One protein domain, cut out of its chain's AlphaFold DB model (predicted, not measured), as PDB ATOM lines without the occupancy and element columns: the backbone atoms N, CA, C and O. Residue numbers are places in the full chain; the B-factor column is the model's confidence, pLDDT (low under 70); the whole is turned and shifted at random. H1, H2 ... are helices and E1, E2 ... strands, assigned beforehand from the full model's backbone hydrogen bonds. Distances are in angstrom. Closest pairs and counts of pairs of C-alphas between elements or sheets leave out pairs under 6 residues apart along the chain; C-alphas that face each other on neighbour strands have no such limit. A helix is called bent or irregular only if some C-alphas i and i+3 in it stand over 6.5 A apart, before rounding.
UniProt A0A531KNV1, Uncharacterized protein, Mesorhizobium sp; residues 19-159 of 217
ATOM      1  N   LEU A  19     416.416 286.731 362.555       94.69
ATOM      2  CA  LEU A  19     415.005 286.996 362.353       94.69
ATOM      3  C   LEU A  19     414.203 286.544 363.572       94.69
ATOM      4  O   LEU A  19     414.290 285.388 364.000       94.69
ATOM      5  N   ASP A  20     413.416 287.465 364.118       95.88
ATOM      6  CA  ASP A  20     412.401 287.175 365.127       95.88
ATOM      7  C   ASP A  20     411.003 286.991 364.511       95.88
ATOM      8  O   ASP A  20     410.792 287.147 363.307       95.88
ATOM      9  N   ARG A  21     410.015 286.674 365.357       96.31
ATOM     10  CA  ARG A  21     408.608 286.528 364.954       96.31
ATOM     11  C   ARG A  21     408.090 287.740 364.179       96.31
ATOM     12  O   ARG A  21     407.420 287.561 363.165       96.31
ATOM     13  N   SER A  22     408.363 288.945 364.678       94.00
ATOM     14  CA  SER A  22     407.860 290.192 364.098       94.00
ATOM     15  C   SER A  22     408.432 290.391 362.700       94.00
ATOM     16  O   SER A  22     407.692 290.672 361.760       94.00
ATOM     17  N   GLN A  23     409.730 290.153 362.524       93.88
ATOM     18  CA  GLN A  23     410.398 290.247 361.231       93.88
ATOM     19  C   GLN A  23     409.947 289.148 360.264       93.88
ATOM     20  O   GLN A  23     409.707 289.432 359.093       93.88
ATOM     21  N   ILE A  24     409.755 287.910 360.735       95.38
ATOM     22  CA  ILE A  24     409.228 286.808 359.912       95.38
ATOM     23  C   ILE A  24     407.839 287.153 359.373       95.38
ATOM     24  O   ILE A  24     407.561 286.934 358.194       95.38
ATOM     25  N   GLN A  25     406.972 287.719 360.214       94.25
ATOM     26  CA  GLN A  25     405.648 288.182 359.802       94.25
ATOM     27  C   GLN A  25     405.749 289.379 358.852       94.25
ATOM     28  O   GLN A  25     405.175 289.345 357.765       94.25
ATOM     29  N   THR A  26     406.530 290.394 359.227       93.25
ATOM     30  CA  THR A  26     406.715 291.626 358.449       93.25
ATOM     31  C   THR A  26     407.213 291.323 357.046       93.25
ATOM     32  O   THR A  26     406.666 291.860 356.096       93.25
ATOM     33  N   TYR A  27     408.201 290.441 356.885       93.25
ATOM     34  CA  TYR A  27     408.785 290.100 355.583       93.25
ATOM     35  C   TYR A  27     408.081 288.928 354.877       93.25
ATOM     36  O   TYR A  27     408.621 288.368 353.914       93.25
ATOM     37  N   SER A  28     406.891 288.528 355.337       93.38
ATOM     38  CA  SER A  28     406.107 287.427 354.758       93.38
ATOM     39  C   SER A  28     406.905 286.118 354.630       93.38
ATOM     40  O   SER A  28     406.875 285.463 353.589       93.38
ATOM     41  N   LEU A  29     407.690 285.749 355.646       93.56
ATOM     42  CA  LEU A  29     408.575 284.571 355.646       93.56
ATOM     43  C   LEU A  29     407.974 283.347 356.356       93.56
ATOM     44  O   LEU A  29     408.601 282.291 356.369       93.56
ATOM     45  N   GLY A  30     406.764 283.456 356.912       93.62
ATOM     46  CA  GLY A  30     406.144 282.403 357.731       93.62
ATOM     47  C   GLY A  30     405.871 281.074 357.015       93.62
ATOM     48  O   GLY A  30     405.664 280.064 357.676       93.62
ATOM     49  N   SER A  31     405.883 281.049 355.679       93.38
ATOM     50  CA  SER A  31     405.786 279.805 354.902       93.38
ATOM     51  C   SER A  31     407.095 279.013 354.844       93.38
ATOM     52  O   SER A  31     407.068 277.832 354.515       93.38
ATOM     53  N   ALA A  32     408.228 279.655 355.141       94.81
ATOM     54  CA  ALA A  32     409.560 279.053 355.094       94.81
ATOM     55  C   ALA A  32     410.213 278.956 356.479       94.81
ATOM     56  O   ALA A  32     410.978 278.029 356.727       94.81
ATOM     57  N   LEU A  33     409.918 279.903 357.373       95.81
ATOM     58  CA  LEU A  33     410.513 280.009 358.702       95.81
ATOM     59  C   LEU A  33     409.412 279.972 359.763       95.81
ATOM     60  O   LEU A  33     408.513 280.812 359.757       95.81
ATOM     61  N   ASP A  34     409.496 279.021 360.693       96.31
ATOM     62  CA  ASP A  34     408.539 278.923 361.797       96.31
ATOM     63  C   ASP A  34     408.694 280.138 362.744       96.31
ATOM     64  O   ASP A  34     409.768 280.324 363.329       96.31
ATOM     65  N   PRO A  35     407.642 280.962 362.934       95.88
ATOM     66  CA  PRO A  35     407.687 282.172 363.757       95.88
ATOM     67  C   PRO A  35     407.858 281.917 365.264       95.88
ATOM     68  O   PRO A  35     407.974 282.871 366.037       95.88
ATOM     69  N   ASN A  36     407.831 280.660 365.713       96.75
ATOM     70  CA  ASN A  36     408.086 280.289 367.103       96.75
ATOM     71  C   ASN A  36     409.584 280.164 367.427       96.75
ATOM     72  O   ASN A  36     409.935 280.092 368.605       96.75
ATOM     73  N   PHE A  37     410.464 280.197 366.421       96.06
ATOM     74  CA  PHE A  37     411.915 280.141 366.594       96.06
ATOM     75  C   PHE A  37     412.596 281.441 366.156       96.06
ATOM     76  O   PHE A  37     412.088 282.193 365.327       96.06
ATOM     77  N   GLY A  38     413.777 281.703 366.723       95.31
ATOM     78  CA  GLY A  38     414.681 282.727 366.205       95.31
ATOM     79  C   GLY A  38     415.589 282.114 365.149       95.31
ATOM     80  O   GLY A  38     416.349 281.203 365.471       95.31
ATOM     81  N   TRP A  39     415.529 282.627 363.925       96.75
ATOM     82  CA  TRP A  39     416.303 282.095 362.806       96.75
ATOM     83  C   TRP A  39     417.557 282.920 362.601       96.75
ATOM     84  O   TRP A  39     417.484 284.142 362.499       96.75
ATOM     85  N   TRP A  40     418.701 282.254 362.551       95.31
ATOM     86  CA  TRP A  40     419.975 282.891 362.259       95.31
ATOM     87  C   TRP A  40     420.368 282.611 360.819       95.31
ATOM     88  O   TRP A  40     420.173 281.508 360.315       95.31
ATOM     89  N   GLU A  41     420.933 283.621 360.175       93.31
ATOM     90  CA  GLU A  41     421.628 283.472 358.906       93.31
ATOM     91  C   GLU A  41     422.756 282.441 359.037       93.31
ATOM     92  O   GLU A  41     423.585 282.519 359.952       93.31
ATOM     93  N   ASP A  42     422.772 281.484 358.113       92.88
ATOM     94  CA  ASP A  42     423.796 280.449 358.034       92.88
ATOM     95  C   ASP A  42     425.010 280.980 357.262       92.88
ATOM     96  O   ASP A  42     425.083 280.916 356.035       92.88
ATOM     97  N   LEU A  43     425.919 281.620 357.996       89.19
ATOM     98  CA  LEU A  43     427.142 282.218 357.469       89.19
ATOM     99  C   LEU A  43     428.236 282.215 358.540       89.19
ATOM    100  O   LEU A  43     427.991 282.567 359.699       89.19
ATOM    101  N   ASP A  44     429.466 281.893 358.164       88.19
ATOM    102  CA  ASP A  44     430.618 282.059 359.046       88.19
ATOM    103  C   ASP A  44     431.063 283.523 359.143       88.19
ATOM    104  O   ASP A  44     431.127 284.253 358.154       88.19
ATOM    105  N   ILE A  45     431.394 283.946 360.364       86.94
ATOM    106  CA  ILE A  45     431.989 285.254 360.650       86.94
ATOM    107  C   ILE A  45     433.479 285.006 360.880       86.94
ATOM    108  O   ILE A  45     433.863 284.574 361.967       86.94
ATOM    109  N   LEU A  46     434.305 285.202 359.847       74.06
ATOM    110  CA  LEU A  46     435.714 284.790 359.885       74.06
ATOM    111  C   LEU A  46     436.632 285.919 360.369       74.06
ATOM    112  O   LEU A  46     437.459 285.691 361.250       74.06
ATOM    113  N   SER A  47     436.484 287.138 359.837       77.38
ATOM    114  CA  SER A  47     437.315 288.292 360.218       77.38
ATOM    115  C   SER A  47     436.513 289.581 360.348       77.38
ATOM    116  O   SER A  47     435.628 289.849 359.534       77.38
ATOM    117  N   ARG A  48     436.871 290.412 361.335       84.81
ATOM    118  CA  ARG A  48     436.341 291.769 361.478       84.81
ATOM    119  C   ARG A  48     437.353 292.779 360.951       84.81
ATOM    120  O   ARG A  48     438.425 292.921 361.532       84.81
ATOM    121  N   SER A  49     437.020 293.447 359.855       88.44
ATOM    122  CA  SER A  49     437.821 294.517 359.262       88.44
ATOM    123  C   SER A  49     436.908 295.656 358.828       88.44
ATOM    124  O   SER A  49     435.750 295.439 358.477       88.44
ATOM    125  N   LEU A  50     437.417 296.881 358.847       89.88
ATOM    126  CA  LEU A  50     436.731 298.035 358.284       89.88
ATOM    127  C   LEU A  50     437.671 298.683 357.279       89.88
ATOM    128  O   LEU A  50     438.730 299.185 357.649       89.88
ATOM    129  N   ASP A  51     437.281 298.654 356.013       91.12
ATOM    130  CA  ASP A  51     438.092 299.250 354.965       91.12
ATOM    131  C   ASP A  51     437.741 300.728 354.813       91.12
ATOM    132  O   ASP A  51     436.560 301.092 354.756       91.12
ATOM    133  N   VAL A  52     438.765 301.567 354.694       92.50
ATOM    134  CA  VAL A  52     438.618 302.987 354.375       92.50
ATOM    135  C   VAL A  52     439.450 303.296 353.141       92.50
ATOM    136  O   VAL A  52     440.634 302.966 353.070       92.50
ATOM    137  N   TYR A  53     438.816 303.922 352.157       91.75
ATOM    138  CA  TYR A  53     439.410 304.227 350.863       91.75
ATOM    139  C   TYR A  53     439.506 305.729 350.669       91.75
ATOM    140  O   TYR A  53     438.557 306.445 350.965       91.75
ATOM    141  N   VAL A  54     440.616 306.196 350.102       90.31
ATOM    142  CA  VAL A  54     440.742 307.587 349.659       90.31
ATOM    143  C   VAL A  54     440.419 307.660 348.171       90.31
ATOM    144  O   VAL A  54     441.155 307.128 347.336       90.31
ATOM    145  N   LEU A  55     439.311 308.310 347.832       84.31
ATOM    146  CA  LEU A  55     438.896 308.616 346.469       84.31
ATOM    147  C   LEU A  55     439.176 310.089 346.178       84.31
ATOM    148  O   LEU A  55     439.027 310.940 347.046       84.31
ATOM    149  N   ARG A  56     439.581 310.402 344.943       77.25
ATOM    150  CA  ARG A  56     439.760 311.789 344.463       77.25
ATOM    151  C   ARG A  56     440.660 312.687 345.340       77.25
ATOM    152  O   ARG A  56     440.619 313.896 345.203       77.25
ATOM    153  N   GLY A  57     441.527 312.093 346.165       78.31
ATOM    154  CA  GLY A  57     442.531 312.784 346.986       78.31
ATOM    155  C   GLY A  57     442.059 313.144 348.397       78.31
ATOM    156  O   GLY A  57     442.816 312.948 349.340       78.31
ATOM    157  N   THR A  58     440.819 313.597 348.535       84.38
ATOM    158  CA  THR A  58     440.259 314.232 349.749       84.38
ATOM    159  C   THR A  58     439.021 313.513 350.289       84.38
ATOM    160  O   THR A  58     438.622 313.712 351.432       84.38
ATOM    161  N   THR A  59     438.418 312.621 349.504       89.38
ATOM    162  CA  THR A  59     437.244 311.862 349.932       89.38
ATOM    163  C   THR A  59     437.650 310.560 350.608       89.38
ATOM    164  O   THR A  59     438.286 309.707 349.992       89.38
ATOM    165  N   THR A  60     437.220 310.363 351.847       92.69
ATOM    166  CA  THR A  60     437.397 309.136 352.625       92.69
ATOM    167  C   THR A  60     436.085 308.354 352.649       92.69
ATOM    168  O   THR A  60     435.077 308.786 353.204       92.69
ATOM    169  N   VAL A  61     436.081 307.174 352.027       94.19
ATOM    170  CA  VAL A  61     434.892 306.328 351.890       94.19
ATOM    171  C   VAL A  61     435.011 305.078 352.736       94.19
ATOM    172  O   VAL A  61     436.023 304.379 352.676       94.19
ATOM    173  N   THR A  62     433.939 304.727 353.440       95.12
ATOM    174  CA  THR A  62     433.774 303.382 354.000       95.12
ATOM    175  C   THR A  62     432.384 302.821 353.719       95.12
ATOM    176  O   THR A  62     431.469 303.513 353.265       95.12
ATOM    177  N   THR A  63     432.228 301.528 353.973       95.00
ATOM    178  CA  THR A  63     430.955 300.819 353.865       95.00
ATOM    179  C   THR A  63     430.590 300.219 355.219       95.00
ATOM    180  O   THR A  63     431.459 299.813 355.984       95.00
ATOM    181  N   LEU A  64     429.311 300.110 355.545       95.75
ATOM    182  CA  LEU A  64     428.802 299.420 356.734       95.75
ATOM    183  C   LEU A  64     427.806 298.367 356.267       95.75
ATOM    184  O   LEU A  64     427.031 298.636 355.352       95.75
ATOM    185  N   ILE A  65     427.829 297.167 356.843       94.31
ATOM    186  CA  ILE A  65     426.923 296.094 356.430       94.31
ATOM    187  C   ILE A  65     425.954 295.783 357.567       94.31
ATOM    188  O   ILE A  65     426.337 295.352 358.652       94.31
ATOM    189  N   CYS A  66     424.665 295.937 357.282       93.06
ATOM    190  CA  CYS A  66     423.556 295.621 358.168       93.06
ATOM    191  C   CYS A  66     423.701 296.332 359.527       93.06
ATOM    192  O   CYS A  66     423.680 297.561 359.596       93.06
ATOM    193  N   GLU A  67     423.831 295.566 360.607       91.56
ATOM    194  CA  GLU A  67     423.858 296.079 361.973       91.56
ATOM    195  C   GLU A  67     425.147 296.850 362.313       91.56
ATOM    196  O   GLU A  67     425.162 297.544 363.326       91.56
ATOM    197  N   ASP A  68     426.183 296.812 361.459       94.31
ATOM    198  CA  ASP A  68     427.397 297.643 361.588       94.31
ATOM    199  C   ASP A  68     427.056 299.137 361.754       94.31
ATOM    200  O   ASP A  68     427.742 299.865 362.468       94.31
ATOM    201  N   LEU A  69     425.964 299.597 361.128       95.50
ATOM    202  CA  LEU A  69     425.485 300.973 361.260       95.50
ATOM    203  C   LEU A  69     425.033 301.306 362.692       95.50
ATOM    204  O   LEU A  69     425.138 302.453 363.099       95.50
ATOM    205  N   ALA A  70     424.542 300.337 363.466       92.12
ATOM    206  CA  ALA A  70     423.997 300.559 364.809       92.12
ATOM    207  C   ALA A  70     424.901 300.067 365.952       92.12
ATOM    208  O   ALA A  70     424.687 300.437 367.109       92.12
ATOM    209  N   ARG A  71     425.873 299.199 365.656       88.00
ATOM    210  CA  ARG A  71     426.717 298.522 366.648       88.00
ATOM    211  C   ARG A  71     427.922 299.369 367.036       88.00
ATOM    212  O   ARG A  71     428.674 299.804 366.172       88.00
ATOM    213  N   HIS A  72     428.141 299.528 368.344       82.94
ATOM    214  CA  HIS A  72     429.332 300.209 368.852       82.94
ATOM    215  C   HIS A  72     430.626 299.488 368.428       82.94
ATOM    216  O   HIS A  72     431.450 300.053 367.717       82.94
ATOM    217  N   ASP A  73     430.764 298.220 368.828       80.56
ATOM    218  CA  ASP A  73     431.835 297.317 368.394       80.56
ATOM    219  C   ASP A  73     431.363 296.477 367.191       80.56
ATOM    220  O   ASP A  73     430.269 295.905 367.271       80.56
ATOM    221  N   PRO A  74     432.147 296.358 366.102       81.12
ATOM    222  CA  PRO A  74     433.493 296.922 365.909       81.12
ATOM    223  C   PRO A  74     433.524 298.285 365.193       81.12
ATOM    224  O   PRO A  74     434.597 298.857 365.023       81.12
ATOM    225  N   CYS A  75     432.391 298.787 364.690       88.81
ATOM    226  CA  CYS A  75     432.413 299.814 363.645       88.81
ATOM    227  C   CYS A  75     432.340 301.259 364.143       88.81
ATOM    228  O   CYS A  75     433.115 302.081 363.668       88.81
ATOM    229  N   GLN A  76     431.415 301.605 365.042       89.56
ATOM    230  CA  GLN A  76     431.119 303.019 365.337       89.56
ATOM    231  C   GLN A  76     432.323 303.783 365.891       89.56
ATOM    232  O   GLN A  76     432.548 304.917 365.483       89.56
ATOM    233  N   GLU A  77     433.106 303.168 366.778       89.75
ATOM    234  CA  GLU A  77     434.317 303.794 367.323       89.75
ATOM    235  C   GLU A  77     435.347 304.078 366.222       89.75
ATOM    236  O   GLU A  77     435.866 305.187 366.132       89.75
ATOM    237  N   LEU A  78     435.586 303.109 365.331       90.88
ATOM    238  CA  LEU A  78     436.532 303.259 364.224       90.88
ATOM    239  C   LEU A  78     436.053 304.281 363.192       90.88
ATOM    240  O   LEU A  78     436.838 305.108 362.741       90.88
ATOM    241  N   VAL A  79     434.770 304.253 362.823       94.38
ATOM    242  CA  VAL A  79     434.196 305.208 361.863       94.38
ATOM    243  C   VAL A  79     434.291 306.629 362.413       94.38
ATOM    244  O   VAL A  79     434.746 307.518 361.701       94.38
ATOM    245  N   ARG A  80     433.924 306.848 363.680       92.00
ATOM    246  CA  ARG A  80     434.004 308.175 364.310       92.00
ATOM    247  C   ARG A  80     435.444 308.629 364.528       92.00
ATOM    248  O   ARG A  80     435.737 309.802 364.358       92.00
ATOM    249  N   GLY A  81     436.348 307.707 364.858       90.69
ATOM    250  CA  GLY A  81     437.766 308.015 365.035       90.69
ATOM    251  C   GLY A  81     438.502 308.331 363.730       90.69
ATOM    252  O   GLY A  81     439.430 309.132 363.742       90.69
ATOM    253  N   ILE A  82     438.108 307.708 362.613       91.69
ATOM    254  CA  ILE A  82     438.726 307.942 361.300       91.69
ATOM    255  C   ILE A  82     438.111 309.150 360.586       91.69
ATOM    256  O   ILE A  82     438.825 309.839 359.865       91.69
ATOM    257  N   GLY A  83     436.808 309.392 360.737       92.44
ATOM    258  CA  GLY A  83     436.132 310.474 360.021       92.44
ATOM    259  C   GLY A  83     435.943 310.254 358.512       92.44
ATOM    260  O   GLY A  83     436.310 311.138 357.741       92.44
ATOM    261  N   PRO A  84     435.410 309.112 358.014       94.25
ATOM    262  CA  PRO A  84     435.071 309.012 356.599       94.25
ATOM    263  C   PRO A  84     434.009 310.056 356.235       94.25
ATOM    264  O   PRO A  84     432.918 310.042 356.807       94.25
ATOM    265  N   ASN A  85     434.274 310.923 355.262       93.88
ATOM    266  CA  ASN A  85     433.299 311.929 354.830       93.88
ATOM    267  C   ASN A  85     432.178 311.354 353.945       93.88
ATOM    268  O   ASN A  85     431.169 312.025 353.715       93.88
ATOM    269  N   LEU A  86     432.296 310.092 353.508       95.81
ATOM    270  CA  LEU A  86     431.243 309.367 352.800       95.81
ATOM    271  C   LEU A  86     431.089 307.924 353.315       95.81
ATOM    272  O   LEU A  86     432.017 307.115 353.283       95.81
ATOM    273  N   VAL A  87     429.881 307.573 353.752       97.31
ATOM    274  CA  VAL A  87     429.553 306.263 354.330       97.31
ATOM    275  C   VAL A  87     428.399 305.624 353.565       97.31
ATOM    276  O   VAL A  87     427.311 306.187 353.465       97.31
ATOM    277  N   PHE A  88     428.603 304.399 353.085       97.25
ATOM    278  CA  PHE A  88     427.551 303.590 352.465       97.25
ATOM    279  C   PHE A  88     427.111 302.452 353.391       97.25
ATOM    280  O   PHE A  88     427.867 301.512 353.621       97.25
ATOM    281  N   ALA A  89     425.879 302.489 353.893       97.44
ATOM    282  CA  ALA A  89     425.306 301.435 354.725       97.44
ATOM    283  C   ALA A  89     424.417 300.480 353.903       97.44
ATOM    284  O   ALA A  89     423.293 300.807 353.520       97.44
ATOM    285  N   LEU A  90     424.931 299.276 353.661       96.00
ATOM    286  CA  LEU A  90     424.277 298.165 352.971       96.00
ATOM    287  C   LEU A  90     423.368 297.412 353.941       96.00
ATOM    288  O   LEU A  90     423.852 296.641 354.767       96.00
ATOM    289  N   LEU A  91     422.058 297.600 353.860       95.81
ATOM    290  CA  LEU A  91     421.115 297.023 354.811       95.81
ATOM    291  C   LEU A  91     420.314 295.870 354.204       95.81
ATOM    292  O   LEU A  91     419.958 295.861 353.030       95.81
ATOM    293  N   MET A  92     419.994 294.899 355.056       91.88
ATOM    294  CA  MET A  92     418.962 293.895 354.810       91.88
ATOM    295  C   MET A  92     417.827 294.170 355.796       91.88
ATOM    296  O   MET A  92     417.668 293.492 356.806       91.88
ATOM    297  N   ASP A  93     417.109 295.262 355.543       91.38
ATOM    298  CA  ASP A  93     415.995 295.731 356.370       91.38
ATOM    299  C   ASP A  93     414.806 296.162 355.488       91.38
ATOM    300  O   ASP A  93     414.900 296.202 354.261       91.38
ATOM    301  N   GLY A  94     413.667 296.479 356.100       92.94
ATOM    302  CA  GLY A  94     412.510 297.052 355.419       92.94
ATOM    303  C   GLY A  94     412.761 298.471 354.879       92.94
ATOM    304  O   GLY A  94     413.906 298.920 354.799       92.94
ATOM    305  N   PRO A  95     411.692 299.202 354.517       96.06
ATOM    306  CA  PRO A  95     411.806 300.524 353.905       96.06
ATOM    307  C   PRO A  95     412.689 301.494 354.698       96.06
ATOM    308  O   PRO A  95     412.616 301.540 355.927       96.06
ATOM    309  N   GLN A  96     413.502 302.278 353.993       97.19
ATOM    310  CA  GLN A  96     414.436 303.237 354.583       97.19
ATOM    311  C   GLN A  96     413.710 304.554 354.878       97.19
ATOM    312  O   GLN A  96     413.463 305.353 353.978       97.19
ATOM    313  N   LEU A  97     413.306 304.741 356.136       96.81
ATOM    314  CA  LEU A  97     412.429 305.831 356.577       96.81
ATOM    315  C   LEU A  97     413.072 306.645 357.700       96.81
ATOM    316  O   LEU A  97     413.741 306.078 358.566       96.81
ATOM    317  N   ARG A  98     412.771 307.947 357.761       97.00
ATOM    318  CA  ARG A  98     413.239 308.888 358.797       97.00
ATOM    319  C   ARG A  98     412.930 308.424 360.217       97.00
ATOM    320  O   ARG A  98     413.709 308.660 361.129       97.00
ATOM    321  N   ALA A  99     411.786 307.771 360.411       95.44
ATOM    322  CA  ALA A  99     411.341 307.309 361.725       95.44
ATOM    323  C   ALA A  99     411.997 305.987 362.171       95.44
ATOM    324  O   ALA A  99     411.768 305.535 363.292       95.44
ATOM    325  N   ARG A 100     412.770 305.327 361.301       94.81
ATOM    326  CA  ARG A 100     413.356 304.011 361.577       94.81
ATOM    327  C   ARG A 100     414.797 304.118 362.050       94.81
ATOM    328  O   ARG A 100     415.477 305.119 361.848       94.81
ATOM    329  N   TRP A 101     415.273 303.035 362.662       95.62
ATOM    330  CA  TRP A 101     416.615 302.968 363.233       95.62
ATOM    331  C   TRP A 101     417.740 303.390 362.265       95.62
ATOM    332  O   TRP A 101     418.612 304.105 362.753       95.62
ATOM    333  N   PRO A 102     417.737 303.089 360.941       96.38
ATOM    334  CA  PRO A 102     418.838 303.501 360.070       96.38
ATOM    335  C   PRO A 102     419.016 305.017 360.046       96.38
ATOM    336  O   PRO A 102     420.139 305.498 360.137       96.38
ATOM    337  N   ALA A 103     417.909 305.768 360.025       97.19
ATOM    338  CA  ALA A 103     417.934 307.224 360.062       97.19
ATOM    339  C   ALA A 103     418.583 307.745 361.345       97.19
ATOM    340  O   ALA A 103     419.417 308.639 361.288       97.19
ATOM    341  N   ARG A 104     418.251 307.146 362.497       96.38
ATOM    342  CA  ARG A 104     418.811 307.543 363.796       96.38
ATOM    343  C   ARG A 104     420.331 307.403 363.827       96.38
ATOM    344  O   ARG A 104     421.004 308.308 364.299       96.38
ATOM    345  N   TYR A 105     420.874 306.286 363.349       96.56
ATOM    346  CA  TYR A 105     422.327 306.074 363.377       96.56
ATOM    347  C   TYR A 105     423.054 306.766 362.222       96.56
ATOM    348  O   TYR A 105     424.200 307.166 362.391       96.56
ATOM    349  N   ALA A 106     422.386 306.986 361.086       96.88
ATOM    350  CA  ALA A 106     422.894 307.875 360.048       96.88
ATOM    351  C   ALA A 106     423.030 309.314 360.570       96.88
ATOM    352  O   ALA A 106     424.033 309.958 360.290       96.88
ATOM    353  N   THR A 107     422.076 309.793 361.380       96.25
ATOM    354  CA  THR A 107     422.185 311.093 362.057       96.25
ATOM    355  C   THR A 107     423.408 311.161 362.963       96.25
ATOM    356  O   THR A 107     424.117 312.152 362.898       96.25
ATOM    357  N   VAL A 108     423.692 310.114 363.750       95.00
ATOM    358  CA  VAL A 108     424.881 310.093 364.623       95.00
ATOM    359  C   VAL A 108     426.153 310.320 363.813       95.00
ATOM    360  O   VAL A 108     426.909 311.216 364.149       95.00
ATOM    361  N   LEU A 109     426.354 309.573 362.723       95.44
ATOM    362  CA  LEU A 109     427.550 309.718 361.886       95.44
ATOM    363  C   LEU A 109     427.593 311.053 361.125       95.44
ATOM    364  O   LEU A 109     428.667 311.598 360.891       95.44
ATOM    365  N   ALA A 110     426.435 311.593 360.747       95.25
ATOM    366  CA  ALA A 110     426.355 312.883 360.073       95.25
ATOM    367  C   ALA A 110     426.579 314.083 360.997       95.25
ATOM    368  O   ALA A 110     426.976 315.138 360.523       95.25
ATOM    369  N   GLU A 111     426.324 313.941 362.296       92.69
ATOM    370  CA  GLU A 111     426.614 314.976 363.294       92.69
ATOM    371  C   GLU A 111     428.021 314.823 363.881       92.69
ATOM    372  O   GLU A 111     428.651 315.818 364.225       92.69
ATOM    373  N   ASP A 112     428.517 313.590 363.985       90.81
ATOM    374  CA  ASP A 112     429.861 313.264 364.451       90.81
ATOM    375  C   ASP A 112     430.290 311.909 363.847       90.81
ATOM    376  O   ASP A 112     429.791 310.856 364.268       90.81
ATOM    377  N   PRO A 113     431.175 311.895 362.834       91.00
ATOM    378  CA  PRO A 113     432.186 312.921 362.552       91.00
ATOM    379  C   PRO A 113     431.803 313.987 361.504       91.00
ATOM    380  O   PRO A 113     432.661 314.766 361.119       91.00
ATOM    381  N   GLY A 114     430.565 314.030 361.001       92.19
ATOM    382  CA  GLY A 114     430.202 314.919 359.878       92.19
ATOM    383  C   GLY A 114     430.042 314.191 358.538       92.19
ATOM    384  O   GLY A 114     430.066 314.800 357.470       92.19
ATOM    385  N   SER A 115     429.897 312.864 358.573       94.94
ATOM    386  CA  SER A 115     429.809 312.024 357.383       94.94
ATOM    387  C   SER A 115     428.548 312.284 356.560       94.94
ATOM    388  O   SER A 115     427.434 312.361 357.077       94.94
ATOM    389  N   SER A 116     428.682 312.234 355.239       96.62
ATOM    390  CA  SER A 116     427.541 311.997 354.356       96.62
ATOM    391  C   SER A 116     427.207 310.506 354.322       96.62
ATOM    392  O   SER A 116     428.029 309.686 353.917       96.62
ATOM    393  N   VAL A 117     426.007 310.126 354.749       98.00
ATOM    394  CA  VAL A 117     425.583 308.733 354.919       98.00
ATOM    395  C   VAL A 117     424.478 308.381 353.930       98.00
ATOM    396  O   VAL A 117     423.386 308.951 353.961       98.00
ATOM    397  N   LEU A 118     424.725 307.366 353.100       98.38
ATOM    398  CA  LEU A 118     423.707 306.705 352.289       98.38
ATOM    399  C   LEU A 118     423.432 305.310 352.849       98.38
ATOM    400  O   LEU A 118     424.262 304.414 352.722       98.38
ATOM    401  N   SER A 119     422.244 305.097 353.406       98.00
ATOM    402  CA  SER A 119     421.746 303.754 353.728       98.00
ATOM    403  C   SER A 119     420.809 303.253 352.638       98.00
ATOM    404  O   SER A 119     420.057 304.040 352.066       98.00
ATOM    405  N   PHE A 120     420.852 301.963 352.314       97.31
ATOM    406  CA  PHE A 120     419.959 301.380 351.315       97.31
ATOM    407  C   PHE A 120     419.732 299.889 351.526       97.31
ATOM    408  O   PHE A 120     420.543 299.200 352.137       97.31
ATOM    409  N   THR A 121     418.604 299.396 351.020       95.69
ATOM    410  CA  THR A 121     418.172 298.001 351.137       95.69
ATOM    411  C   THR A 121     417.653 297.464 349.802       95.69
ATOM    412  O   THR A 121     417.466 298.200 348.832       95.69
ATOM    413  N   SER A 122     417.395 296.159 349.754       90.88
ATOM    414  CA  SER A 122     416.830 295.491 348.583       90.88
ATOM    415  C   SER A 122     415.345 295.813 348.402       90.88
ATOM    416  O   SER A 122     414.530 295.602 349.306       90.88
ATOM    417  N   LEU A 123     414.974 296.221 347.184       92.75
ATOM    418  CA  LEU A 123     413.576 296.374 346.783       92.75
ATOM    419  C   LEU A 123     412.785 295.070 346.967       92.75
ATOM    420  O   LEU A 123     411.640 295.116 347.402       92.75
ATOM    421  N   GLY A 124     413.399 293.910 346.722       91.44
ATOM    422  CA  GLY A 124     412.728 292.620 346.889       91.44
ATOM    423  C   GLY A 124     412.295 292.361 348.335       91.44
ATOM    424  O   GLY A 124     411.196 291.864 348.572       91.44
ATOM    425  N   LEU A 125     413.109 292.752 349.324       91.94
ATOM    426  CA  LEU A 125     412.738 292.625 350.739       91.94
ATOM    427  C   LEU A 125     411.590 293.579 351.105       91.94
ATOM    428  O   LEU A 125     410.665 293.195 351.821       91.94
ATOM    429  N   ILE A 126     411.615 294.799 350.562       95.38
ATOM    430  CA  ILE A 126     410.525 295.768 350.705       95.38
ATOM    431  C   ILE A 126     409.231 295.238 350.076       95.38
ATOM    432  O   ILE A 126     408.177 295.317 350.696       95.38
ATOM    433  N   GLU A 127     409.289 294.651 348.883       94.44
ATOM    434  CA  GLU A 127     408.114 294.097 348.204       94.44
ATOM    435  C   GLU A 127     407.517 292.914 348.968       94.44
ATOM    436  O   GLU A 127     406.296 292.840 349.111       94.44
ATOM    437  N   ARG A 128     408.352 292.052 349.561       92.81
ATOM    438  CA  ARG A 128     407.878 291.030 350.507       92.81
ATOM    439  C   ARG A 128     407.182 291.645 351.720       92.81
ATOM    440  O   ARG A 128     406.174 291.105 352.180       92.81
ATOM    441  N   SER A 129     407.715 292.758 352.227       94.12
ATOM    442  CA  SER A 129     407.115 293.487 353.341       94.12
ATOM    443  C   SER A 129     405.762 294.085 352.976       94.12
ATOM    444  O   SER A 129     404.805 293.930 353.730       94.12
ATOM    445  N   ASN A 130     405.659 294.708 351.804       95.25
ATOM    446  CA  ASN A 130     404.411 295.266 351.290       95.25
ATOM    447  C   ASN A 130     403.372 294.164 351.040       95.25
ATOM    448  O   ASN A 130     402.199 294.341 351.356       95.25
ATOM    449  N   GLY A 131     403.807 293.006 350.534       92.12
ATOM    450  CA  GLY A 131     402.951 291.842 350.302       92.12
ATOM    451  C   GLY A 131     402.321 291.259 351.572       92.12
ATOM    452  O   GLY A 131     401.298 290.590 351.471       92.12
ATOM    453  N   SER A 132     402.876 291.545 352.758       92.00
ATOM    454  CA  SER A 132     402.273 291.125 354.033       92.00
ATOM    455  C   SER A 132     400.958 291.852 354.334       92.00
ATOM    456  O   SER A 132     400.136 291.344 355.093       92.00
ATOM    457  N   GLY A 133     400.774 293.064 353.793       93.19
ATOM    458  CA  GLY A 133     399.652 293.946 354.121       93.19
ATOM    459  C   GLY A 133     399.637 294.474 355.564       93.19
ATOM    460  O   GLY A 133     398.698 295.172 355.935       93.19
ATOM    461  N   LEU A 134     400.653 294.168 356.385       91.88
ATOM    462  CA  LEU A 134     400.710 294.565 357.800       91.88
ATOM    463  C   LEU A 134     401.068 296.043 357.998       91.88
ATOM    464  O   LEU A 134     400.730 296.630 359.024       91.88
ATOM    465  N   LEU A 135     401.774 296.634 357.033       91.12
ATOM    466  CA  LEU A 135     402.233 298.021 357.050       91.12
ATOM    467  C   LEU A 135     401.813 298.731 355.753       91.12
ATOM    468  O   LEU A 135     401.645 298.065 354.726       91.12
ATOM    469  N   PRO A 136     401.679 300.072 355.760       93.38
ATOM    470  CA  PRO A 136     401.461 300.838 354.539       93.38
ATOM    471  C   PRO A 136     402.553 300.559 353.503       93.38
ATOM    472  O   PRO A 136     403.740 300.532 353.834       93.38
ATOM    473  N   SER A 137     402.140 300.381 352.247       94.25
ATOM    474  CA  SER A 137     403.073 300.127 351.152       94.25
ATOM    475  C   SER A 137     404.068 301.276 351.016       94.25
ATOM    476  O   SER A 137     403.685 302.445 350.952       94.25
ATOM    477  N   CYS A 138     405.349 300.937 350.952       95.50
ATOM    478  CA  CYS A 138     406.425 301.896 350.775       95.50
ATOM    479  C   CYS A 138     407.453 301.341 349.793       95.50
ATOM    480  O   CYS A 138     407.668 300.133 349.719       95.50
ATOM    481  N   ARG A 139     408.099 302.221 349.027       96.75
ATOM    482  CA  ARG A 139     409.188 301.872 348.102       96.75
ATOM    483  C   ARG A 139     410.423 302.744 348.330       96.75
ATOM    484  O   ARG A 139     411.194 302.974 347.405       96.75
ATOM    485  N   SER A 140     410.607 303.235 349.558       97.69
ATOM    486  CA  SER A 140     411.840 303.910 349.969       97.69
ATOM    487  C   SER A 140     412.960 302.886 350.115       97.69
ATOM    488  O   SER A 140     413.030 302.162 351.110       97.69
ATOM    489  N   ILE A 141     413.798 302.788 349.083       97.38
ATOM    490  CA  ILE A 141     414.908 301.829 349.014       97.38
ATOM    491  C   ILE A 141     416.181 302.372 349.656       97.38
ATOM    492  O   ILE A 141     417.085 301.594 349.944       97.38
ATOM    493  N   GLY A 142     416.256 303.683 349.888       97.88
ATOM    494  CA  GLY A 142     417.428 304.331 350.458       97.88
ATOM    495  C   GLY A 142     417.087 305.535 351.320       97.88
ATOM    496  O   GLY A 142     415.971 306.047 351.289       97.88
ATOM    497  N   LEU A 143     418.064 305.984 352.092       98.00
ATOM    498  CA  LEU A 143     417.994 307.187 352.903       98.00
ATOM    499  C   LEU A 143     419.356 307.874 352.891       98.00
ATOM    500  O   LEU A 143     420.368 307.247 353.202       98.00
ATOM    501  N   TRP A 144     419.351 309.151 352.526       98.31
ATOM    502  CA  TRP A 144     420.505 310.044 352.556       98.31
ATOM    503  C   TRP A 144     420.446 310.937 353.794       98.31
ATOM    504  O   TRP A 144     419.371 311.414 354.155       98.31
ATOM    505  N   ARG A 145     421.582 311.181 354.437       97.69
ATOM    506  CA  ARG A 145     421.728 312.137 355.536       97.69
ATOM    507  C   ARG A 145     423.132 312.721 355.479       97.69
ATOM    508  O   ARG A 145     424.083 311.959 355.412       97.69
ATOM    509  N   ASP A 146     423.253 314.036 355.527       95.31
ATOM    510  CA  ASP A 146     424.539 314.731 355.618       95.31
ATOM    511  C   ASP A 146     424.558 315.702 356.813       95.31
ATOM    512  O   ASP A 146     423.592 315.789 357.585       95.31
ATOM    513  N   ASP A 147     425.674 316.411 356.971       91.25
ATOM    514  CA  ASP A 147     425.956 317.372 358.044       91.25
ATOM    515  C   ASP A 147     425.025 318.600 358.046       91.25
ATOM    516  O   ASP A 147     424.994 319.344 359.023       91.25
ATOM    517  N   ARG A 148     424.193 318.809 357.011       91.38
ATOM    518  CA  ARG A 148     423.196 319.902 357.009       91.38
ATOM    519  C   ARG A 148     421.957 319.596 357.835       91.38
ATOM    520  O   ARG A 148     421.098 320.458 358.010       91.38
ATOM    521  N   GLY A 149     421.830 318.369 358.324       84.75
ATOM    522  CA  GLY A 149     420.720 317.994 359.182       84.75
ATOM    523  C   GLY A 149     419.433 317.643 358.427       84.75
ATOM    524  O   GLY A 149     418.388 317.455 359.059       84.75
ATOM    525  N   GLU A 150     419.487 317.478 357.104       88.75
ATOM    526  CA  GLU A 150     418.368 316.974 356.308       88.75
ATOM    527  C   GLU A 150     418.511 315.471 356.050       88.75
ATOM    528  O   GLU A 150     419.562 314.962 355.677       88.75
ATOM    529  N   THR A 151     417.423 314.732 356.258       95.88
ATOM    530  CA  THR A 151     417.343 313.307 355.911       95.88
ATOM    531  C   THR A 151     416.481 313.166 354.668       95.88
ATOM    532  O   THR A 151     415.362 313.641 354.684       95.88
ATOM    533  N   ILE A 152     416.912 312.516 353.598       97.69
ATOM    534  CA  ILE A 152     416.118 312.373 352.370       97.69
ATOM    535  C   ILE A 152     415.783 310.896 352.170       97.69
ATOM    536  O   ILE A 152     416.678 310.067 352.060       97.69
ATOM    537  N   GLU A 153     414.492 310.563 352.119       98.19
ATOM    538  CA  GLU A 153     414.014 309.215 351.786       98.19
ATOM    539  C   GLU A 153     414.007 309.032 350.263       98.19
ATOM    540  O   GLU A 153     413.401 309.814 349.529       98.19
ATOM    541  N   LEU A 154     414.680 307.993 349.778       98.19
ATOM    542  CA  LEU A 154     414.893 307.729 348.359       98.19
ATOM    543  C   LEU A 154     413.908 306.665 347.882       98.19
ATOM    544  O   LEU A 154     414.166 305.460 347.940       98.19
ATOM    545  N   SER A 155     412.752 307.132 347.411       97.62
ATOM    546  CA  SER A 155     411.684 306.275 346.892       97.62
ATOM    547  C   SER A 155     411.853 305.950 345.413       97.62
ATOM    548  O   SER A 155     412.043 306.840 344.586       97.62
ATOM    549  N   ILE A 156     411.727 304.666 345.074       96.56
ATOM    550  CA  ILE A 156     411.748 304.193 343.689       96.56
ATOM    551  C   ILE A 156     410.318 304.045 343.136       96.56
ATOM    552  O   ILE A 156     409.481 303.381 343.761       96.56
ATOM    553  N   PRO A 157     409.998 304.619 341.960       96.12
ATOM    554  CA  PRO A 157     408.687 304.435 341.349       96.12
ATOM    555  C   PRO A 157     408.489 302.990 340.865       96.12
ATOM    556  O   PRO A 157     409.443 302.244 340.654       96.12
ATOM    557  N   ASN A 158     407.232 302.594 340.651       93.06
ATOM    558  CA  ASN A 158     406.874 301.220 340.262       93.06
ATOM    559  C   ASN A 158     407.465 300.771 338.916       93.06
ATOM    560  O   ASN A 158     407.609 299.578 338.685       93.06
ATOM    561  N   TRP A 159     407.781 301.710 338.025       92.69
ATOM    562  CA  TRP A 159     408.309 301.417 336.691       92.69
ATOM    563  C   TRP A 159     409.840 301.336 336.642       92.69
ATOM    564  O   TRP A 159     410.384 300.929 335.618       92.69
TER     565      TRP A 159
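Overview. This is residues 19 to 159 of the 217 residues of an uncharacterized protein of Mesorhizobium sp (UniProt A0A531KNV1). Picture one twisted sheet of six strands with H2, H3 and H4 covering one face, while H5 and then H1 sit beyond the end where E2, E3 and E4 finish. From H1 a long stretch without named elements, residues 27 to 51, sweeps past the sheet to edge strand E1, and its residues 42 to 47 stick out. The 141 printed residues hold five named helices and six named strands, in the order H1 E1 E2 H2 H3 E3 H4 E4 H5 E5 E6; the sheet runs E1 E2 E3 E4 E5 E6 and is mixed, and the class is mixed, helices and strands. The whole is compact, with a radius of gyration of the C-alphas of 16.3 A and spans of 49 by 37 by 24 A.

Arrangement. Start at E3, residues 86 to 91, and E4, residues 116 to 121, which are parallel; N 89 and O 118 are 2.8 A apart, within hydrogen-bond range. E2, residues 59 to 65, is parallel to E3, with N 64 and O 88 at 2.8 A. E1, residues 52 to 55, forms an antiparallel hairpin with E2, with N 55 and O 59 at 2.8 A. On the other side of E4, E5, residues 140 to 145, is antiparallel to it, with N 119 and O 143 at 2.9 A. E6, residues 151 to 155, makes a hairpin with E5, with N 144 and O 152 at 2.9 A. Look next at H4, residues 101 to 111: it lies over E4 and E5, height over the sheet 8.5 A, along the strands, and the closest C-alphas of H4 and E4 are Ala 106 and Val 117, 5.9 A. H3, residues 72 to 82, is on the same face, over E2 at a height of 10.4 A; it is irregular, C-alphas 74 and 77 being 7.1 A apart. H2, residues 66 to 69, on that face too, only just touches H4, with 3 pairs of C-alphas within 8 A, the closest being Leu 69 and Tyr 105, 6.4 A. E2, H2, H3, E3 and E3, H4, E4 are strand-helix-strand units, parallel neighbours joined through helices, with right-handed crossovers. H5, residues 123 to 131, only grazes the sheet with residues 123 to 126. H1, residues 21 to 26, is not on the sheet; it is close to H5 but not clearly touching, the closest C-alphas being Thr 26 and Ser 129, 5.5 A. Every O i to N i+4 pair is within hydrogen-bond range in H1, H4 and H5; in H3 it is 5 of 7, and H2 is too short for such a pair.

Along the chain. Find C-alpha 21 at (408.608, 286.528, 364.954), where H1 begins, and C-alpha 59 at (437.244, 311.862, 349.932), where E2 begins its 19.9 A. E3 spans 16.1 A, E4 17.1 A, H4 15.6 A and H3 14.3 A from first to last C-alpha. E6 ends at C-alpha 155, (411.684, 306.275, 346.892).

Size, cuts and confidence. The C-alphas farthest apart, those of Asn 36 and Gly 57, are 51.4 A apart. The printed part has no cut; the link from H1 to E1, 25 residues, is long. Mean pLDDT of the printed part is 93.1, and no printed residue is under 70.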